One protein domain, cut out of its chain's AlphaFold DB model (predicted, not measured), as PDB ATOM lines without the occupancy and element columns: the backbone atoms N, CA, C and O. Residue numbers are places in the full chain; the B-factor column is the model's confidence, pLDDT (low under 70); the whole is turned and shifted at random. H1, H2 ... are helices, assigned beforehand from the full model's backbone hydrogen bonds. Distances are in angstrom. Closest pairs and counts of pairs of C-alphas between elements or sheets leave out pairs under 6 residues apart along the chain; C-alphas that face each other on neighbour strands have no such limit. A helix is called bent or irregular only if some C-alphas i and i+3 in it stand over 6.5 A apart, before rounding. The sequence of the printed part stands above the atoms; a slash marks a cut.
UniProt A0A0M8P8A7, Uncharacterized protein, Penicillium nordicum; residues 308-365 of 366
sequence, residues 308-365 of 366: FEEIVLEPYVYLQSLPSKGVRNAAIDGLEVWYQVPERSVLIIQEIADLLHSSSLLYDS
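Overview. This is residues 308 to 365 of the 366 residues of an uncharacterized protein of Penicillium nordicum (UniProt A0A0M8P8A7). A first helix, H1, stands crosswise near the last turns of the long helix H3, and after it H2 and H3 fold back on each other as a helical hairpin. Residues 308 to 314 of H1 stick out from this body. The printed part has 58 residues, with three named helices in the order H1, H2, H3 and no named strand; its class is all helix. The whole is loose, with a radius of gyration of the C-alphas of 13.5 A, and elongated, spanning 41 by 21 by 17 A.

Arrangement. H1, residues 308 to 321, touches H3, residues 343 to 364, with residues 315 to 320 alone, and H3 touches H1 with residues 358 to 362 alone. Their closest C-alphas, of Tyr 316 and Ser 358, are 6.6 A apart, and their lines are about perpendicular at 76 degrees. H1 is apart from H2, residues 327 to 339. H2 and H3 form a hairpin: they touch, at a shallow tilt of 31 degrees, opposite ways. Their closest C-alphas, of Asn 329 and Gln 350, are 5.9 A apart, and H3 touches H2 with residues 346 to 354 alone. In H3 every O i to N i+4 pair is within hydrogen-bond range; in H1 8 of 10 are, and in H2 7 of 9.

Along the chain. H1 begins at C-alpha 308 (-51.606, 68.211, 0.158) and is 20.0 A long. It is irregular, but only just: C-alphas 312 and 315 are 6.9 A apart. H2 is 18.5 A long from C-alpha 327 (-37.899, 44.118, -14.985). H3 is 31.8 A long and ends at C-alpha 364 (-36.787, 63.487, -15.444).

Size, cuts and confidence. The two C-alphas farthest apart, of Phe 308 and Trp 338, are 42.8 A apart. The printed part has no cut, and both links are tight. The mean pLDDT of the printed part is 70.8; residues 308 to 309, 320 to 331, 333 to 335, 337 to 339 and 364 to 365 are under 70.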
ATOM      1  N   PHE A 308     -52.895  67.942   0.797       64.25
ATOM      2  CA  PHE A 308     -51.606  68.211   0.158       64.25
ATOM      3  C   PHE A 308     -50.827  66.925  -0.123       64.25
ATOM      4  O   PHE A 308     -50.230  66.806  -1.187       64.25
ATOM      5  N   GLU A 309     -50.838  65.964   0.800       69.19
ATOM      6  CA  GLU A 309     -50.180  64.669   0.612       69.19
ATOM      7  C   GLU A 309     -50.819  63.875  -0.534       69.19
ATOM      8  O   GLU A 309     -50.104  63.346  -1.380       69.19
ATOM      9  N   GLU A 310     -52.152  63.874  -0.631       71.38
ATOM     10  CA  GLU A 310     -52.882  63.246  -1.738       71.38
ATOM     11  C   GLU A 310     -52.497  63.865  -3.090       71.38
ATOM     12  O   GLU A 310     -52.071  63.149  -3.995       71.38
ATOM     13  N   ILE A 311     -52.528  65.197  -3.195       72.06
ATOM     14  CA  ILE A 311     -52.179  65.923  -4.426       72.06
ATOM     15  C   ILE A 311     -50.701  65.726  -4.813       72.06
ATOM     16  O   ILE A 311     -50.376  65.601  -5.991       72.06
ATOM     17  N   VAL A 312     -49.781  65.682  -3.844       73.00
ATOM     18  CA  VAL A 312     -48.339  65.493  -4.105       73.00
ATOM     19  C   VAL A 312     -48.015  64.047  -4.492       73.00
ATOM     20  O   VAL A 312     -47.072  63.815  -5.253       73.00
ATOM     21  N   LEU A 313     -48.784  63.071  -4.003       78.00
ATOM     22  CA  LEU A 313     -48.603  61.657  -4.333       78.00
ATOM     23  C   LEU A 313     -49.336  61.235  -5.611       78.00
ATOM     24  O   LEU A 313     -48.976  60.203  -6.176       78.00
ATOM     25  N   GLU A 314     -50.302  62.008  -6.116       76.19
ATOM     26  CA  GLU A 314     -51.023  61.699  -7.362       76.19
ATOM     27  C   GLU A 314     -50.096  61.357  -8.549       76.19
ATOM     28  O   GLU A 314     -50.315  60.321  -9.185       76.19
ATOM     29  N   PRO A 315     -49.020  62.119  -8.839       75.69
ATOM     30  CA  PRO A 315     -48.076  61.770  -9.901       75.69
ATOM     31  C   PRO A 315     -47.370  60.427  -9.668       75.69
ATOM     32  O   PRO A 315     -47.164  59.652 -10.602       75.69
ATOM     33  N   TYR A 316     -47.023  60.123  -8.416       75.00
ATOM     34  CA  TYR A 316     -46.410  58.852  -8.035       75.00
ATOM     35  C   TYR A 316     -47.389  57.681  -8.210       75.00
ATOM     36  O   TYR A 316     -47.041  56.667  -8.815       75.00
ATOM     37  N   VAL A 317     -48.634  57.842  -7.751       76.56
ATOM     38  CA  VAL A 317     -49.712  56.852  -7.911       76.56
ATOM     39  C   VAL A 317     -50.013  56.615  -9.393       76.56
ATOM     40  O   VAL A 317     -50.162  55.470  -9.823       76.56
ATOM     41  N   TYR A 318     -50.030  57.678 -10.200       75.31
ATOM     42  CA  TYR A 318     -50.187  57.582 -11.647       75.31
ATOM     43  C   TYR A 318     -49.061  56.762 -12.284       75.31
ATOM     44  O   TYR A 318     -49.344  55.815 -13.019       75.31
ATOM     45  N   LEU A 319     -47.795  57.040 -11.957       71.56
ATOM     46  CA  LEU A 319     -46.655  56.272 -12.472       71.56
ATOM     47  C   LEU A 319     -46.706  54.793 -12.071       71.56
ATOM     48  O   LEU A 319     -46.397  53.930 -12.893       71.56
ATOM     49  N   GLN A 320     -47.139  54.484 -10.845       67.81
ATOM     50  CA  GLN A 320     -47.344  53.100 -10.409       67.81
ATOM     51  C   GLN A 320     -48.484  52.395 -11.158       67.81
ATOM     52  O   GLN A 320     -48.434  51.179 -11.345       67.81
ATOM     53  N   SER A 321     -49.500  53.141 -11.600       69.25
ATOM     54  CA  SER A 321     -50.633  52.593 -12.357       69.25
ATOM     55  C   SER A 321     -50.275  52.214 -13.801       69.25
ATOM     56  O   SER A 321     -50.973  51.408 -14.423       69.25
ATOM     57  N   LEU A 322     -49.186  52.768 -14.346       67.75
ATOM     58  CA  LEU A 322     -48.765  52.493 -15.714       67.75
ATOM     59  C   LEU A 322     -48.216  51.062 -15.846       67.75
ATOM     60  O   LEU A 322     -47.491  50.579 -14.974       67.75
ATOM     61  N   PRO A 323     -48.504  50.362 -16.959       49.62
ATOM     62  CA  PRO A 323     -48.029  49.002 -17.172       49.62
ATOM     63  C   PRO A 323     -46.497  48.968 -17.261       49.62
ATOM     64  O   PRO A 323     -45.895  49.301 -18.281       49.62
ATOM     65  N   SER A 324     -45.854  48.520 -16.184       55.97
ATOM     66  CA  SER A 324     -44.404  48.348 -16.106       55.97
ATOM     67  C   SER A 324     -44.022  46.905 -16.446       55.97
ATOM     68  O   SER A 324     -44.677  45.931 -16.061       55.97
ATOM     69  N   LYS A 325     -42.909  46.738 -17.167       55.38
ATOM     70  CA  LYS A 325     -42.391  45.423 -17.589       55.38
ATOM     71  C   LYS A 325     -41.815  44.585 -16.427       55.38
ATOM     72  O   LYS A 325     -41.253  43.525 -16.689       55.38
ATOM     73  N   GLY A 326     -41.921  45.047 -15.168       60.03
ATOM     74  CA  GLY A 326     -41.589  44.266 -13.959       60.03
ATOM     75  C   GLY A 326     -40.121  43.838 -13.861       60.03
ATOM     76  O   GLY A 326     -39.765  42.915 -13.135       60.03
ATOM     77  N   VAL A 327     -39.271  44.503 -14.635       55.66
ATOM     78  CA  VAL A 327     -37.899  44.118 -14.985       55.66
ATOM     79  C   VAL A 327     -37.014  43.947 -13.767       55.66
ATOM     80  O   VAL A 327     -36.318  42.947 -13.624       55.66
ATOM     81  N   ARG A 328     -37.043  44.961 -12.905       66.06
ATOM     82  CA  ARG A 328     -36.178  45.074 -11.735       66.06
ATOM     83  C   ARG A 328     -36.559  44.035 -10.698       66.06
ATOM     84  O   ARG A 328     -35.685  43.346 -10.195       66.06
ATOM     85  N   ASN A 329     -37.857  43.845 -10.477       69.00
ATOM     86  CA  ASN A 329     -38.351  42.832  -9.553       69.00
ATOM     87  C   ASN A 329     -38.017  41.426 -10.049       69.00
ATOM     88  O   ASN A 329     -37.523  40.629  -9.265       69.00
ATOM     89  N   ALA A 330     -38.127  41.165 -11.356       62.16
ATOM     90  CA  ALA A 330     -37.675  39.905 -11.946       62.16
ATOM     91  C   ALA A 330     -36.153  39.690 -11.821       62.16
ATOM     92  O   ALA A 330     -35.712  38.559 -11.627       62.16
ATOM     93  N   ALA A 331     -35.349  40.753 -11.919       60.47
ATOM     94  CA  ALA A 331     -33.907  40.688 -11.685       60.47
ATOM     95  C   ALA A 331     -33.577  40.406 -10.212       60.47
ATOM     96  O   ALA A 331     -32.780  39.515  -9.931       60.47
ATOM     97  N   ILE A 332     -34.234  41.096  -9.276       71.94
ATOM     98  CA  ILE A 332     -34.096  40.869  -7.831       71.94
ATOM     99  C   ILE A 332     -34.526  39.441  -7.467       71.94
ATOM    100  O   ILE A 332     -33.798  38.754  -6.756       71.94
ATOM    101  N   ASP A 333     -35.646  38.965  -8.015       66.12
ATOM    102  CA  ASP A 333     -36.113  37.585  -7.851       66.12
ATOM    103  C   ASP A 333     -35.095  36.586  -8.422       66.12
ATOM    104  O   ASP A 333     -34.868  35.536  -7.839       66.12
ATOM    105  N   GLY A 334     -34.440  36.908  -9.543       63.34
ATOM    106  CA  GLY A 334     -33.376  36.081 -10.117       63.34
ATOM    107  C   GLY A 334     -32.119  36.009  -9.246       63.34
ATOM    108  O   GLY A 334     -31.502  34.950  -9.155       63.34
ATOM    109  N   LEU A 335     -31.749  37.114  -8.594       61.97
ATOM    110  CA  LEU A 335     -30.599  37.181  -7.688       61.97
ATOM    111  C   LEU A 335     -30.890  36.520  -6.332       61.97
ATOM    112  O   LEU A 335     -29.983  35.930  -5.743       61.97
ATOM    113  N   GLU A 336     -32.137  36.559  -5.850       73.31
ATOM    114  CA  GLU A 336     -32.569  35.834  -4.642       73.31
ATOM    115  C   GLU A 336     -32.240  34.342  -4.736       73.31
ATOM    116  O   GLU A 336     -31.699  33.778  -3.785       73.31
ATOM    117  N   VAL A 337     -32.443  33.739  -5.910       62.72
ATOM    118  CA  VAL A 337     -32.108  32.332  -6.181       62.72
ATOM    119  C   VAL A 337     -30.652  32.008  -5.845       62.72
ATOM    120  O   VAL A 337     -30.337  30.893  -5.431       62.72
ATOM    121  N   TRP A 338     -29.747  32.964  -6.048       52.59
ATOM    122  CA  TRP A 338     -28.310  32.767  -5.877       52.59
ATOM    123  C   TRP A 338     -27.844  33.077  -4.467       52.59
ATOM    124  O   TRP A 338     -27.058  32.324  -3.898       52.59
ATOM    125  N   TYR A 339     -28.337  34.177  -3.908       64.69
ATOM    126  CA  TYR A 339     -27.895  34.669  -2.610       64.69
ATOM    127  C   TYR A 339     -28.711  34.109  -1.437       64.69
ATOM    128  O   TYR A 339     -28.329  34.328  -0.292       64.69
ATOM    129  N   GLN A 340     -29.807  33.386  -1.710       73.50
ATOM    130  CA  GLN A 340     -30.704  32.784  -0.711       73.50
ATOM    131  C   GLN A 340     -31.119  33.789   0.374       73.50
ATOM    132  O   GLN A 340     -31.115  33.506   1.572       73.50
ATOM    133  N   VAL A 341     -31.437  35.008  -0.066       74.75
ATOM    134  CA  VAL A 341     -31.755  36.128   0.819       74.75
ATOM    135  C   VAL A 341     -33.116  35.883   1.488       74.75
ATOM    136  O   VAL A 341     -34.051  35.455   0.811       74.75
ATOM    137  N   PRO A 342     -33.280  36.178   2.794       81.44
ATOM    138  CA  PRO A 342     -34.572  36.071   3.461       81.44
ATOM    139  C   PRO A 342     -35.668  36.883   2.755       81.44
ATOM    140  O   PRO A 342     -35.457  38.040   2.390       81.44
ATOM    141  N   GLU A 343     -36.868  36.308   2.638       78.38
ATOM    142  CA  GLU A 343     -38.000  36.885   1.891       78.38
ATOM    143  C   GLU A 343     -38.332  38.326   2.304       78.38
ATOM    144  O   GLU A 343     -38.564  39.190   1.458       78.38
ATOM    145  N   ARG A 344     -38.272  38.623   3.608       74.25
ATOM    146  CA  ARG A 344     -38.492  39.977   4.132       74.25
ATOM    147  C   ARG A 344     -37.505  40.994   3.556       74.25
ATOM    148  O   ARG A 344     -37.892  42.114   3.254       74.25
ATOM    149  N   SER A 345     -36.240  40.618   3.408       77.44
ATOM    150  CA  SER A 345     -35.206  41.500   2.863       77.44
ATOM    151  C   SER A 345     -35.392  41.714   1.361       77.44
ATOM    152  O   SER A 345     -35.206  42.826   0.885       77.44
ATOM    153  N   VAL A 346     -35.825  40.686   0.627       76.81
ATOM    154  CA  VAL A 346     -36.134  40.777  -0.811       76.81
ATOM    155  C   VAL A 346     -37.288  41.744  -1.054       76.81
ATOM    156  O   VAL A 346     -37.186  42.603  -1.924       76.81
ATOM    157  N   LEU A 347     -38.346  41.654  -0.244       75.56
ATOM    158  CA  LEU A 347     -39.484  42.573  -0.292       75.56
ATOM    159  C   LEU A 347     -39.056  44.026  -0.075       75.56
ATOM    160  O   LEU A 347     -39.418  44.888  -0.867       75.56
ATOM    161  N   ILE A 348     -38.231  44.277   0.946       77.19
ATOM    162  CA  ILE A 348     -37.708  45.617   1.242       77.19
ATOM    163  C   ILE A 348     -36.871  46.146   0.069       77.19
ATOM    164  O   ILE A 348     -37.013  47.298  -0.326       77.19
ATOM    165  N   ILE A 349     -36.008  45.310  -0.516       79.06
ATOM    166  CA  ILE A 349     -35.172  45.707  -1.659       79.06
ATOM    167  C   ILE A 349     -36.037  46.022  -2.888       79.06
ATOM    168  O   ILE A 349     -35.763  47.004  -3.575       79.06
ATOM    169  N   GLN A 350     -37.078  45.228  -3.156       77.62
ATOM    170  CA  GLN A 350     -38.031  45.480  -4.246       77.62
ATOM    171  C   GLN A 350     -38.773  46.803  -4.046       77.62
ATOM    172  O   GLN A 350     -38.824  47.618  -4.961       77.62
ATOM    173  N   GLU A 351     -39.275  47.049  -2.837       78.00
ATOM    174  CA  GLU A 351     -39.999  48.273  -2.493       78.00
ATOM    175  C   GLU A 351     -39.116  49.519  -2.640       78.00
ATOM    176  O   GLU A 351     -39.509  50.488  -3.291       78.00
ATOM    177  N   ILE A 352     -37.882  49.471  -2.128       80.12
ATOM    178  CA  ILE A 352     -36.911  50.562  -2.287       80.12
ATOM    179  C   ILE A 352     -36.570  50.778  -3.768       80.12
ATOM    180  O   ILE A 352     -36.503  51.920  -4.222       80.12
ATOM    181  N   ALA A 353     -36.360  49.707  -4.538       77.06
ATOM    182  CA  ALA A 353     -36.028  49.808  -5.957       77.06
ATOM    183  C   ALA A 353     -37.168  50.420  -6.787       77.06
ATOM    184  O   ALA A 353     -36.908  51.207  -7.701       77.06
ATOM    185  N   ASP A 354     -38.421  50.085  -6.478       76.94
ATOM    186  CA  ASP A 354     -39.586  50.660  -7.148       76.94
ATOM    187  C   ASP A 354     -39.827  52.118  -6.744       76.94
ATOM    188  O   ASP A 354     -40.119  52.945  -7.616       76.94
ATOM    189  N   LEU A 355     -39.613  52.464  -5.470       78.38
ATOM    190  CA  LEU A 355     -39.661  53.846  -4.995       78.38
ATOM    191  C   LEU A 355     -38.620  54.710  -5.718       78.38
ATOM    192  O   LEU A 355     -38.980  55.696  -6.353       78.38
ATOM    193  N   LEU A 356     -37.346  54.302  -5.696       78.50
ATOM    194  CA  LEU A 356     -36.248  55.043  -6.328       78.50
ATOM    195  C   LEU A 356     -36.461  55.226  -7.832       78.50
ATOM    196  O   LEU A 356     -36.200  56.299  -8.373       78.50
ATOM    197  N   HIS A 357     -36.954  54.193  -8.513       77.31
ATOM    198  CA  HIS A 357     -37.260  54.299  -9.933       77.31
ATOM    199  C   HIS A 357     -38.374  55.310 -10.212       77.31
ATOM    200  O   HIS A 357     -38.245  56.126 -11.122       77.31
ATOM    201  N   SER A 358     -39.451  55.265  -9.428       76.12
ATOM    202  CA  SER A 358     -40.583  56.181  -9.587       76.12
ATOM    203  C   SER A 358     -40.158  57.622  -9.300       76.12
ATOM    204  O   SER A 358     -40.519  58.527 -10.046       76.12
ATOM    205  N   SER A 359     -39.312  57.833  -8.286       78.62
ATOM    206  CA  SER A 359     -38.709  59.137  -7.994       78.62
ATOM    207  C   SER A 359     -37.826  59.652  -9.136       78.62
ATOM    208  O   SER A 359     -37.897  60.832  -9.460       78.62
ATOM    209  N   SER A 360     -37.031  58.785  -9.777       78.00
ATOM    210  CA  SER A 360     -36.209  59.162 -10.939       78.00
ATOM    211  C   SER A 360     -37.063  59.638 -12.114       78.00
ATOM    212  O   SER A 360     -36.746  60.652 -12.720       78.00
ATOM    213  N   LEU A 361     -38.166  58.943 -12.411       76.56
ATOM    214  CA  LEU A 361     -39.067  59.318 -13.507       76.56
ATOM    215  C   LEU A 361     -39.782  60.650 -13.255       76.56
ATOM    216  O   LEU A 361     -40.000  61.416 -14.193       76.56
ATOM    217  N   LEU A 362     -40.141  60.931 -11.999       79.38
ATOM    218  CA  LEU A 362     -40.700  62.229 -11.614       79.38
ATOM    219  C   LEU A 362     -39.688  63.355 -11.822       79.38
ATOM    220  O   LEU A 362     -40.063  64.423 -12.293       79.38
ATOM    221  N   TYR A 363     -38.417  63.108 -11.496       73.44
ATOM    222  CA  TYR A 363     -37.352  64.091 -11.665       73.44
ATOM    223  C   TYR A 363     -37.034  64.368 -13.141       73.44
ATOM    224  O   TYR A 363     -36.858  65.522 -13.505       73.44
ATOM    225  N   ASP A 364     -37.033  63.342 -13.998       63.31
ATOM    226  CA  ASP A 364     -36.787  63.487 -15.444       63.31
ATOM    227  C   ASP A 364     -37.927  64.207 -16.200       63.31
ATOM    228  O   ASP A 364     -37.767  64.569 -17.365       63.31
ATOM    229  N   SER A 365     -39.092  64.384 -15.566       55.34
ATOM    230  CA  SER A 365     -40.287  64.997 -16.169       55.34
ATOM    231  C   SER A 365     -40.466  66.488 -15.829       55.34
ATOM    232  O   SER A 365     -41.462  67.083 -16.246       55.34
TER     233      SER A 365